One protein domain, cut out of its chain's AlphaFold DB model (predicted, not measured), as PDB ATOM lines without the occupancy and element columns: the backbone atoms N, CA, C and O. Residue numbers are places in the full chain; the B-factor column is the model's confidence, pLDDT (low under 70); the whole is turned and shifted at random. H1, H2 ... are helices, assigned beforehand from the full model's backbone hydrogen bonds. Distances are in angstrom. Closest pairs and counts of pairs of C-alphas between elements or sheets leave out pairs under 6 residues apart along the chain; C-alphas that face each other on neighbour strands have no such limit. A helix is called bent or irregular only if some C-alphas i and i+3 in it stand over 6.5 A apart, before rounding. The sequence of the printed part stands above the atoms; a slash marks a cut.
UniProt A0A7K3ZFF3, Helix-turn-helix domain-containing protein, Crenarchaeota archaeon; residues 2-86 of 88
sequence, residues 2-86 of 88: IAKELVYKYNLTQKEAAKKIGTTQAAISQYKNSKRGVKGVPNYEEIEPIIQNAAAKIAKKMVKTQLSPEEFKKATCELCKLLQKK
ATOM      1  N   ILE A   2      49.353  78.927 123.793       94.62
ATOM      2  CA  ILE A   2      48.191  78.092 123.405       94.62
ATOM      3  C   ILE A   2      46.908  78.511 124.147       94.62
ATOM      4  O   ILE A   2      45.868  78.697 123.529       94.62
ATOM      5  N   ALA A   3      46.994  78.761 125.460       95.31
ATOM      6  CA  ALA A   3      45.869  79.263 126.253       95.31
ATOM      7  C   ALA A   3      45.284  80.594 125.733       95.31
ATOM      8  O   ALA A   3      44.068  80.754 125.716       95.31
ATOM      9  N   LYS A   4      46.132  81.536 125.291       93.75
ATOM     10  CA  LYS A   4      45.686  82.819 124.724       93.75
ATOM     11  C   LYS A   4      44.995  82.618 123.378       93.75
ATOM     12  O   LYS A   4      43.940  83.195 123.171       93.75
ATOM     13  N   GLU A   5      45.548  81.773 122.508       95.81
ATOM     14  CA  GLU A   5      44.929  81.440 121.218       95.81
ATOM     15  C   GLU A   5      43.535  80.831 121.413       95.81
ATOM     16  O   GLU A   5      42.561  81.304 120.833       95.81
ATOM     17  N   LEU A   6      43.411  79.818 122.276       96.12
ATOM     18  CA  LEU A   6      42.129  79.157 122.530       96.12
ATOM     19  C   LEU A   6      41.075  80.130 123.077       96.12
ATOM     20  O   LEU A   6      39.932  80.092 122.632       96.12
ATOM     21  N   VAL A   7      41.457  81.012 124.004       96.50
ATOM     22  CA  VAL A   7      40.516  81.949 124.635       96.50
ATOM     23  C   VAL A   7      40.187  83.133 123.727       96.50
ATOM     24  O   VAL A   7      39.018  83.440 123.549       96.50
ATOM     25  N   TYR A   8      41.184  83.807 123.152       95.38
ATOM     26  CA  TYR A   8      40.965  85.068 122.432       95.38
ATOM     27  C   TYR A   8      40.606  84.886 120.960       95.38
ATOM     28  O   TYR A   8      39.835  85.673 120.426       95.38
ATOM     29  N   LYS A   9      41.163  83.875 120.288       96.12
ATOM     30  CA  LYS A   9      40.931  83.664 118.852       96.12
ATOM     31  C   LYS A   9      39.794  82.693 118.584       96.12
ATOM     32  O   LYS A   9      39.060  82.854 117.616       96.12
ATOM     33  N   TYR A  10      39.673  81.670 119.425       96.00
ATOM     34  CA  TYR A  10      38.644  80.643 119.285       96.00
ATOM     35  C   TYR A  10      37.478  80.815 120.266       96.00
ATOM     36  O   TYR A  10      36.556  80.009 120.228       96.00
ATOM     37  N   ASN A  11      37.491  81.863 121.099       96.56
ATOM     38  CA  ASN A  11      36.415  82.214 122.033       96.56
ATOM     39  C   ASN A  11      36.043  81.102 123.027       96.56
ATOM     40  O   ASN A  11      34.920  81.067 123.525       96.56
ATOM     41  N   LEU A  12      36.978  80.202 123.353       96.44
ATOM     42  CA  LEU A  12      36.744  79.216 124.405       96.44
ATOM     43  C   LEU A  12      36.731  79.910 125.767       96.44
ATOM     44  O   LEU A  12      37.586  80.743 126.087       96.44
ATOM     45  N   THR A  13      35.828  79.474 126.636       97.56
ATOM     46  CA  THR A  13      35.908  79.806 128.055       97.56
ATOM     47  C   THR A  13      37.206  79.256 128.653       97.56
ATOM     48  O   THR A  13      37.785  78.267 128.191       97.56
ATOM     49  N   GLN A  14      37.667  79.852 129.757       97.25
ATOM     50  CA  GLN A  14      38.868  79.360 130.445       97.25
ATOM     51  C   GLN A  14      38.715  77.903 130.919       97.25
ATOM     52  O   GLN A  14      39.705  77.177 130.987       97.25
ATOM     53  N   LYS A  15      37.482  77.466 131.223       97.75
ATOM     54  CA  LYS A  15      37.167  76.091 131.634       97.75
ATOM     55  C   LYS A  15      37.274  75.115 130.458       97.75
ATOM     56  O   LYS A  15      37.874  74.053 130.607       97.75
ATOM     57  N   GLU A  16      36.757  75.480 129.287       96.69
ATOM     58  CA  GLU A  16      36.885  74.669 128.069       96.69
ATOM     59  C   GLU A  16      38.340  74.559 127.618       96.69
ATOM     60  O   GLU A  16      38.817  73.457 127.344       96.69
ATOM     61  N   ALA A  17      39.076  75.676 127.610       96.31
ATOM     62  CA  ALA A  17      40.501  75.682 127.289       96.31
ATOM     63  C   ALA A  17      41.303  74.797 128.261       96.31
ATOM     64  O   ALA A  17      42.158  74.024 127.827       96.31
ATOM     65  N   ALA A  18      40.991  74.854 129.562       96.25
ATOM     66  CA  ALA A  18      41.615  74.011 130.579       96.25
ATOM     67  C   ALA A  18      41.362  72.520 130.324       96.25
ATOM     68  O   ALA A  18      42.311  71.735 130.312       96.25
ATOM     69  N   LYS A  19      40.108  72.140 130.032       94.31
ATOM     70  CA  LYS A  19      39.741  70.758 129.685       94.31
ATOM     71  C   LYS A  19      40.476  70.275 128.432       94.31
ATOM     72  O   LYS A  19      40.933  69.140 128.404       94.31
ATOM     73  N   LYS A  20      40.625  71.135 127.418       91.12
ATOM     74  CA  LYS A  20      41.320  70.791 126.166       91.12
ATOM     75  C   LYS A  20      42.821  70.593 126.348       91.12
ATOM     76  O   LYS A  20      43.390  69.718 125.712       91.12
ATOM     77  N   ILE A  21      43.453  71.416 127.184       91.06
ATOM     78  CA  ILE A  21      44.895  71.343 127.467       91.06
ATOM     79  C   ILE A  21      45.212  70.249 128.504       91.06
ATOM     80  O   ILE A  21      46.341  69.775 128.554       91.06
ATOM     81  N   GLY A  22      44.238  69.836 129.319       91.56
ATOM     82  CA  GLY A  22      44.467  68.911 130.433       91.56
ATOM     83  C   GLY A  22      45.090  69.607 131.645       91.56
ATOM     84  O   GLY A  22      45.992  69.078 132.283       91.56
ATOM     85  N   THR A  23      44.651  70.833 131.944       93.81
ATOM     86  CA  THR A  23      45.144  71.633 133.077       93.81
ATOM     87  C   THR A  23      43.987  72.248 133.873       93.81
ATOM     88  O   THR A  23      42.824  71.922 133.648       93.81
ATOM     89  N   THR A  24      44.281  73.143 134.820       97.06
ATOM     90  CA  THR A  24      43.273  73.840 135.629       97.06
ATOM     91  C   THR A  24      42.869  75.181 135.011       97.06
ATOM     92  O   THR A  24      43.667  75.856 134.357       97.06
ATOM     93  N   GLN A  25      41.637  75.629 135.272       97.25
ATOM     94  CA  GLN A  25      41.190  76.974 134.881       97.25
ATOM     95  C   GLN A  25      42.108  78.065 135.463       97.25
ATOM     96  O   GLN A  25      42.434  79.037 134.781       97.25
ATOM     97  N   ALA A  26      42.574  77.889 136.705       96.12
ATOM     98  CA  ALA A  26      43.510  78.809 137.342       96.12
ATOM     99  C   ALA A  26      44.825  78.928 136.552       96.12
ATOM    100  O   ALA A  26      45.301  80.042 136.326       96.12
ATOM    101  N   ALA A  27      45.381  77.813 136.063       95.31
ATOM    102  CA  ALA A  27      46.570  77.837 135.212       95.31
ATOM    103  C   ALA A  27      46.317  78.604 133.904       95.31
ATOM    104  O   ALA A  27      47.140  79.437 133.517       95.31
ATOM    105  N   ILE A  28      45.157  78.400 133.265       96.38
ATOM    106  CA  ILE A  28      44.756  79.163 132.072       96.38
ATOM    107  C   ILE A  28      44.707  80.662 132.367       96.38
ATOM    108  O   ILE A  28      45.272  81.433 131.596       96.38
ATOM    109  N   SER A  29      44.114  81.087 133.486       95.12
ATOM    110  CA  SER A  29      44.075  82.502 133.889       95.12
ATOM    111  C   SER A  29      45.480  83.111 133.998       95.12
ATOM    112  O   SER A  29      45.733  84.205 133.488       95.12
ATOM    113  N   GLN A  30      46.431  82.380 134.592       94.56
ATOM    114  CA  GLN A  30      47.818  82.839 134.728       94.56
ATOM    115  C   GLN A  30      48.518  82.987 133.368       94.56
ATOM    116  O   GLN A  30      49.153  84.013 133.117       94.56
ATOM    117  N   TYR A  31      48.373  82.012 132.463       92.50
ATOM    118  CA  TYR A  31      48.944  82.094 131.111       92.50
ATOM    119  C   TYR A  31      48.257  83.148 130.235       92.50
ATOM    120  O   TYR A  31      48.915  83.815 129.434       92.50
ATOM    121  N   LYS A  32      46.940  83.320 130.390       89.00
ATOM    122  CA  LYS A  32      46.152  84.337 129.685       89.00
ATOM    123  C   LYS A  32      46.645  85.742 130.029       89.00
ATOM    124  O   LYS A  32      46.827  86.556 129.131       89.00
ATOM    125  N   ASN A  33      46.925  85.991 131.305       88.56
ATOM    126  CA  ASN A  33      47.396  87.283 131.804       88.56
ATOM    127  C   ASN A  33      48.927  87.446 131.730       88.56
ATOM    128  O   ASN A  33      49.471  88.320 132.395       88.56
ATOM    129  N   SER A  34      49.640  86.586 130.986       84.00
ATOM    130  CA  SER A  34      51.113  86.606 130.876       84.00
ATOM    131  C   SER A  34      51.874  86.519 132.210       84.00
ATOM    132  O   SER A  34      53.080  86.748 132.247       84.00
ATOM    133  N   LYS A  35      51.219  86.119 133.309       83.94
ATOM    134  CA  LYS A  35      51.885  85.927 134.608       83.94
ATOM    135  C   LYS A  35      52.850  84.734 134.593       83.94
ATOM    136  O   LYS A  35      53.688  84.613 135.479       83.94
ATOM    137  N   ARG A  36      52.739  83.854 133.587       83.00
ATOM    138  CA  ARG A  36      53.631  82.715 133.318       83.00
ATOM    139  C   ARG A  36      53.983  82.628 131.830       83.00
ATOM    140  O   ARG A  36      53.165  82.980 130.982       83.00
ATOM    141  N   GLY A  37      55.168  82.089 131.531       79.31
ATOM    142  CA  GLY A  37      55.604  81.698 130.181       79.31
ATOM    143  C   GLY A  37      56.311  82.770 129.341       79.31
ATOM    144  O   GLY A  37      56.697  82.464 128.222       79.31
ATOM    145  N   VAL A  38      56.460  83.995 129.851       79.38
ATOM    146  CA  VAL A  38      57.141  85.110 129.154       79.38
ATOM    147  C   VAL A  38      58.209  85.746 130.039       79.38
ATOM    148  O   VAL A  38      59.317  86.030 129.604       79.38
ATOM    149  N   LYS A  39      57.874  85.947 131.315       78.56
ATOM    150  CA  LYS A  39      58.743  86.627 132.272       78.56
ATOM    151  C   LYS A  39      60.053  85.854 132.481       78.56
ATOM    152  O   LYS A  39      60.005  84.686 132.858       78.56
ATOM    153  N   GLY A  40      61.186  86.537 132.296       77.12
ATOM    154  CA  GLY A  40      62.525  86.009 132.582       77.12
ATOM    155  C   GLY A  40      63.145  85.148 131.479       77.12
ATOM    156  O   GLY A  40      64.136  84.480 131.749       77.12
ATOM    157  N   VAL A  41      62.577  85.137 130.268       82.06
ATOM    158  CA  VAL A  41      63.175  84.456 129.109       82.06
ATOM    159  C   VAL A  41      64.139  85.425 128.403       82.06
ATOM    160  O   VAL A  41      63.677  86.466 127.933       82.06
ATOM    161  N   PRO A  42      65.453  85.134 128.337       81.62
ATOM    162  CA  PRO A  42      66.407  85.949 127.581       81.62
ATOM    163  C   PRO A  42      66.051  85.990 126.091       81.62
ATOM    164  O   PRO A  42      65.539  85.003 125.564       81.62
ATOM    165  N   ASN A  43      66.314  87.120 125.425       83.81
ATOM    166  CA  ASN A  43      66.080  87.332 123.986       83.81
ATOM    167  C   ASN A  43      64.668  86.926 123.528       83.81
ATOM    168  O   ASN A  43      64.456  86.426 122.424       83.81
ATOM    169  N   TYR A  44      63.681  87.122 124.409       86.19
ATOM    170  CA  TYR A  44      62.316  86.674 124.178       86.19
ATOM    171  C   TYR A  44      61.725  87.219 122.876       86.19
ATOM    172  O   TYR A  44      61.055  86.481 122.165       86.19
ATOM    173  N   GLU A  45      62.004  88.481 122.555       87.69
ATOM    174  CA  GLU A  45      61.508  89.165 121.357       87.69
ATOM    175  C   GLU A  45      61.939  88.458 120.060       87.69
ATOM    176  O   GLU A  45      61.174  88.402 119.099       87.69
ATOM    177  N   GLU A  46      63.119  87.830 120.044       89.31
ATOM    178  CA  GLU A  46      63.637  87.109 118.877       89.31
ATOM    179  C   GLU A  46      62.941  85.758 118.667       89.31
ATOM    180  O   GLU A  46      62.706  85.322 117.534       89.31
ATOM    181  N   ILE A  47      62.597  85.078 119.763       89.81
ATOM    182  CA  ILE A  47      61.988  83.742 119.731       89.81
ATOM    183  C   ILE A  47      60.461  83.772 119.847       89.81
ATOM    184  O   ILE A  47      59.795  82.781 119.529       89.81
ATOM    185  N   GLU A  48      59.880  84.893 120.274       90.44
ATOM    186  CA  GLU A  48      58.442  85.067 120.458       90.44
ATOM    187  C   GLU A  48      57.648  84.700 119.196       90.44
ATOM    188  O   GLU A  48      56.725  83.885 119.318       90.44
ATOM    189  N   PRO A  49      57.999  85.181 117.984       92.75
ATOM    190  CA  PRO A  49      57.257  84.840 116.771       92.75
ATOM    191  C   PRO A  49      57.225  83.331 116.501       92.75
ATOM    192  O   PRO A  49      56.211  82.789 116.051       92.75
ATOM    193  N   ILE A  50      58.313  82.624 116.826       92.94
ATOM    194  CA  ILE A  50      58.434  81.172 116.652       92.94
ATOM    195  C   ILE A  50      57.473  80.452 117.605       92.94
ATOM    196  O   ILE A  50      56.694  79.588 117.184       92.94
ATOM    197  N   ILE A  51      57.485  80.840 118.884       92.38
ATOM    198  CA  ILE A  51      56.626  80.252 119.917       92.38
ATOM    199  C   ILE A  51      55.149  80.549 119.624       92.38
ATOM    200  O   ILE A  51      54.307  79.653 119.741       92.38
ATOM    201  N   GLN A  52      54.820  81.780 119.225       92.81
ATOM    202  CA  GLN A  52      53.459  82.172 118.856       92.81
ATOM    203  C   GLN A  52      52.949  81.365 117.656       92.81
ATOM    204  O   GLN A  52      51.842  80.824 117.709       92.81
ATOM    205  N   ASN A  53      53.763  81.201 116.608       94.69
ATOM    206  CA  ASN A  53      53.390  80.426 115.424       94.69
ATOM    207  C   ASN A  53      53.119  78.951 115.766       94.69
ATOM    208  O   ASN A  53      52.090  78.393 115.369       94.69
ATOM    209  N   ALA A  54      54.004  78.328 116.551       94.62
ATOM    210  CA  ALA A  54      53.821  76.956 117.017       94.62
ATOM    211  C   ALA A  54      52.547  76.812 117.866       94.62
ATOM    212  O   ALA A  54      51.741  75.905 117.641       94.62
ATOM    213  N   ALA A  55      52.310  77.746 118.790       94.19
ATOM    214  CA  ALA A  55      51.112  77.757 119.618       94.19
ATOM    215  C   ALA A  55      49.822  77.915 118.800       94.19
ATOM    216  O   ALA A  55      48.856  77.201 119.066       94.19
ATOM    217  N   ALA A  56      49.807  78.791 117.793       95.00
ATOM    218  CA  ALA A  56      48.662  78.986 116.907       95.00
ATOM    219  C   ALA A  56      48.349  77.721 116.092       95.00
ATOM    220  O   ALA A  56      47.184  77.339 115.958       95.00
ATOM    221  N   LYS A  57      49.377  77.024 115.585       93.69
ATOM    222  CA  LYS A  57      49.217  75.739 114.879       93.69
ATOM    223  C   LYS A  57      48.619  74.667 115.787       93.69
ATOM    224  O   LYS A  57      47.662  74.003 115.388       93.69
ATOM    225  N   ILE A  58      49.148  74.530 117.003       94.19
ATOM    226  CA  ILE A  58      48.643  73.574 117.992       94.19
ATOM    227  C   ILE A  58      47.198  73.913 118.368       94.19
ATOM    228  O   ILE A  58      46.340  73.041 118.283       94.19
ATOM    229  N   ALA A  59      46.893  75.172 118.699       94.62
ATOM    230  CA  ALA A  59      45.542  75.601 119.060       94.62
ATOM    231  C   ALA A  59      44.535  75.358 117.924       94.62
ATOM    232  O   ALA A  59      43.455  74.815 118.159       94.62
ATOM    233  N   LYS A  60      44.912  75.672 116.675       94.25
ATOM    234  CA  LYS A  60      44.095  75.385 115.491       94.25
ATOM    235  C   LYS A  60      43.800  73.897 115.358       94.25
ATOM    236  O   LYS A  60      42.644  73.544 115.133       94.25
ATOM    237  N   LYS A  61      44.822  73.040 115.492       92.19
ATOM    238  CA  LYS A  61      44.633  71.586 115.472       92.19
ATOM    239  C   LYS A  61      43.712  71.158 116.598       92.19
ATOM    240  O   LYS A  61      42.727  70.514 116.307       92.19
ATOM    241  N   MET A  62      43.952  71.599 117.833       91.81
ATOM    242  CA  MET A  62      43.094  71.264 118.967       91.81
ATOM    243  C   MET A  62      41.629  71.610 118.699       91.81
ATOM    244  O   MET A  62      40.772  70.830 119.080       91.81
ATOM    245  N   VAL A  63      41.306  72.750 118.082       91.88
ATOM    246  CA  VAL A  63      39.908  73.139 117.821       91.88
ATOM    247  C   VAL A  63      39.300  72.393 116.631       91.88
ATOM    248  O   VAL A  63      38.150  71.976 116.722       91.88
ATOM    249  N   LYS A  64      40.044  72.224 115.530       87.94
ATOM    250  CA  LYS A  64      39.518  71.647 114.279       87.94
ATOM    251  C   LYS A  64      39.550  70.120 114.227       87.94
ATOM    252  O   LYS A  64      38.732  69.528 113.536       87.94
ATOM    253  N   THR A  65      40.507  69.496 114.900       78.12
ATOM    254  CA  THR A  65      40.722  68.048 114.914       78.12
ATOM    255  C   THR A  65      41.032  67.586 116.337       78.12
ATOM    256  O   THR A  65      41.367  68.371 117.226       78.12
ATOM    257  N   GLN A  66      40.926  66.289 116.599       78.12
ATOM    258  CA  GLN A  66      41.406  65.746 117.863       78.12
ATOM    259  C   GLN A  66      42.925  65.569 117.754       78.12
ATOM    260  O   GLN A  66      43.397  64.595 117.186       78.12
ATOM    261  N   LEU A  67      43.686  66.566 118.223       85.69
ATOM    262  CA  LEU A  67      45.149  66.486 118.287       85.69
ATOM    263  C   LEU A  67      45.545  65.316 119.194       85.69
ATOM    264  O   LEU A  67      45.186  65.315 120.376       85.69
ATOM    265  N   SER A  68      46.278  64.338 118.659       88.69
ATOM    266  CA  SER A  68      46.701  63.193 119.465       88.69
ATOM    267  C   SER A  68      47.811  63.590 120.455       88.69
ATOM    268  O   SER A  68      48.571  64.536 120.203       88.69
ATOM    269  N   PRO A  69      47.966  62.866 121.578       86.88
ATOM    270  CA  PRO A  69      49.079  63.089 122.497       86.88
ATOM    271  C   PRO A  69      50.456  62.978 121.823       86.88
ATOM    272  O   PRO A  69      51.370  63.722 122.171       86.88
ATOM    273  N   GLU A  70      50.615  62.081 120.847       90.75
ATOM    274  CA  GLU A  70      51.862  61.922 120.089       90.75
ATOM    275  C   GLU A  70      52.140  63.107 119.168       90.75
ATOM    276  O   GLU A  70      53.262  63.613 119.149       90.75
ATOM    277  N   GLU A  71      51.127  63.608 118.457       90.44
ATOM    278  CA  GLU A  71      51.279  64.808 117.632       90.44
ATOM    279  C   GLU A  71      51.666  66.021 118.480       90.44
ATOM    280  O   GLU A  71      52.528  66.808 118.084       90.44
ATOM    281  N   PHE A  72      51.053  66.165 119.660       90.19
ATOM    282  CA  PHE A  72      51.384  67.240 120.590       90.19
ATOM    283  C   PHE A  72      52.826  67.125 121.104       90.19
ATOM    284  O   PHE A  72      53.564  68.116 121.091       90.19
ATOM    285  N   LYS A  73      53.254  65.918 121.506       92.19
ATOM    286  CA  LYS A  73      54.642  65.649 121.920       92.19
ATOM    287  C   LYS A  73      55.620  65.989 120.799       92.19
ATOM    288  O   LYS A  73      56.571  66.727 121.037       92.19
ATOM    289  N   LYS A  74      55.362  65.516 119.577       93.94
ATOM    290  CA  LYS A  74      56.217  65.769 118.410       93.94
ATOM    291  C   LYS A  74      56.347  67.264 118.117       93.94
ATOM    292  O   LYS A  74      57.467  67.758 118.046       93.94
ATOM    293  N   ALA A  75      55.228  67.987 118.042       92.12
ATOM    294  CA  ALA A  75      55.230  69.429 117.790       92.12
ATOM    295  C   ALA A  75      55.992  70.210 118.876       92.12
ATOM    296  O   ALA A  75      56.719  71.156 118.575       92.12
ATOM    297  N   THR A  76      55.858  69.795 120.138       91.44
ATOM    298  CA  THR A  76      56.588  70.408 121.256       91.44
ATOM    299  C   THR A  76      58.090  70.128 121.157       91.44
ATOM    300  O   THR A  76      58.889  71.053 121.275       91.44
ATOM    301  N   CYS A  77      58.492  68.886 120.874       95.56
ATOM    302  CA  CYS A  77      59.900  68.525 120.694       95.56
ATOM    303  C   CYS A  77      60.550  69.264 119.514       95.56
ATOM    304  O   CYS A  77      61.694  69.699 119.621       95.56
ATOM    305  N   GLU A  78      59.837  69.414 118.397       94.12
ATOM    306  CA  GLU A  78      60.308  70.168 117.229       94.12
ATOM    307  C   GLU A  78      60.520  71.647 117.561       94.12
ATOM    308  O   GLU A  78      61.560  72.204 117.207       94.12
ATOM    309  N   LEU A  79      59.589  72.260 118.301       93.56
ATOM    310  CA  LEU A  79      59.752  73.624 118.798       93.56
ATOM    311  C   LEU A  79      60.992  73.742 119.692       93.56
ATOM    312  O   LEU A  79      61.807  74.631 119.474       93.56
ATOM    313  N   CYS A  80      61.173  72.838 120.657       92.56
ATOM    314  CA  CYS A  80      62.339  72.862 121.543       92.56
ATOM    315  C   CYS A  80      63.660  72.764 120.766       92.56
ATOM    316  O   CYS A  80      64.574  73.543 121.022       92.56
ATOM    317  N   LYS A  81      63.753  71.855 119.785       93.88
ATOM    318  CA  LYS A  81      64.945  71.713 118.930       93.88
ATOM    319  C   LYS A  81      65.216  72.966 118.097       93.88
ATOM    320  O   LYS A  81      66.370  73.335 117.914       93.88
ATOM    321  N   LEU A  82      64.166  73.604 117.581       91.69
ATOM    322  CA  LEU A  82      64.291  74.845 116.817       91.69
ATOM    323  C   LEU A  82      64.804  75.995 117.690       91.69
ATOM    324  O   LEU A  82      65.654  76.756 117.244       91.69
ATOM    325  N   LEU A  83      64.303  76.100 118.923       89.81
ATOM    326  CA  LEU A  83      64.736  77.120 119.878       89.81
ATOM    327  C   LEU A  83      66.178  76.896 120.349       89.81
ATOM    328  O   LEU A  83      66.922  77.860 120.456       89.81
ATOM    329  N   GLN A  84      66.601  75.646 120.570       87.94
ATOM    330  CA  GLN A  84      67.995  75.343 120.924       87.94
ATOM    331  C   GLN A  84      68.975  75.829 119.853       87.94
ATOM    332  O   GLN A  84      69.902  76.554 120.177       87.94
ATOM    333  N   LYS A  85      68.703  75.552 118.571       86.88
ATOM    334  CA  LYS A  85      69.539  76.011 117.444       86.88
ATOM    335  C   LYS A  85      69.641  77.532 117.284       86.88
ATOM    336  O   LYS A  85      70.414  77.994 116.459       86.88
ATOM    337  N   LYS A  86      68.774  78.292 117.954       75.25
ATOM    338  CA  LYS A  86      68.756  79.761 117.935       75.25
ATOM    339  C   LYS A  86      69.512  80.369 119.120       75.25
ATOM    340  O   LYS A  86      69.770  81.564 119.086       75.25
TER     341      LYS A  86
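This is residues 2 to 86 of the 88 residues of the protein "Helix-turn-helix domain-containing protein" of Crenarchaeota archaeon (UniProt A0A7K3ZFF3). A cluster of three short helices, H1 to H3, packs through H1 on one part of the long helix H4, which folds back along H5 as a helical hairpin. A long link from H3 leads to the start of H4, with residues 39 to 45 standing free. The printed part has 85 residues with five named helices, H1 to H5 in chain order, and no named strand; its class is all helix. It is compact, with a radius of gyration of the C-alphas of 12.9 A and spans of 34 by 28 by 19 A.

Start at the hub, H1, residues 2 to 9. It touches H2, residues 14 to 21, at a steep tilt of 46 degrees, opposite ways; look at their closest C-alphas, Leu 6 and Ala 17, 6.1 A apart. H3, residues 25 to 32, is about perpendicular to H2 at 90 degrees and touches it, closest at C-alphas 18 and 25, 5.2 A. H3 also touches H1, closest at C-alphas 4 and 32, 5.2 A. H4, residues 44 to 64, touches H1 with residues 55 to 63 alone, closest at C-alphas 2 and 55, 4.8 A. H5, residues 69 to 86, forms a hairpin with H4 at a shallow tilt of 14 degrees; their closest C-alphas, 54 and 79, are 7.0 A apart. H5 is apart from H1, H2 and H3. Every O i to N i+4 pair is within hydrogen-bond range in H1, H2 and H3, against 15 of 17 in H4 and 13 of 14 in H5.

Find C-alpha 2 at (48.191, 78.092, 123.405), where H1 begins. From C-alpha 44 at (62.316, 86.674, 124.178), H4 runs 29.0 A; it is irregular, with C-alphas 46 and 49 7.1 A apart, and has a kink of 27 degrees near residue 51. H5 runs 26.2 A to C-alpha 86 at (68.756, 79.761, 117.935).

The two C-alphas farthest apart, Thr 13 and Lys 85, are 35.5 A apart. The printed part has no cut, and the link from H3 to H4, 11 residues, is long. The mean pLDDT of the printed part is 91.1, and no printed residue is under 70.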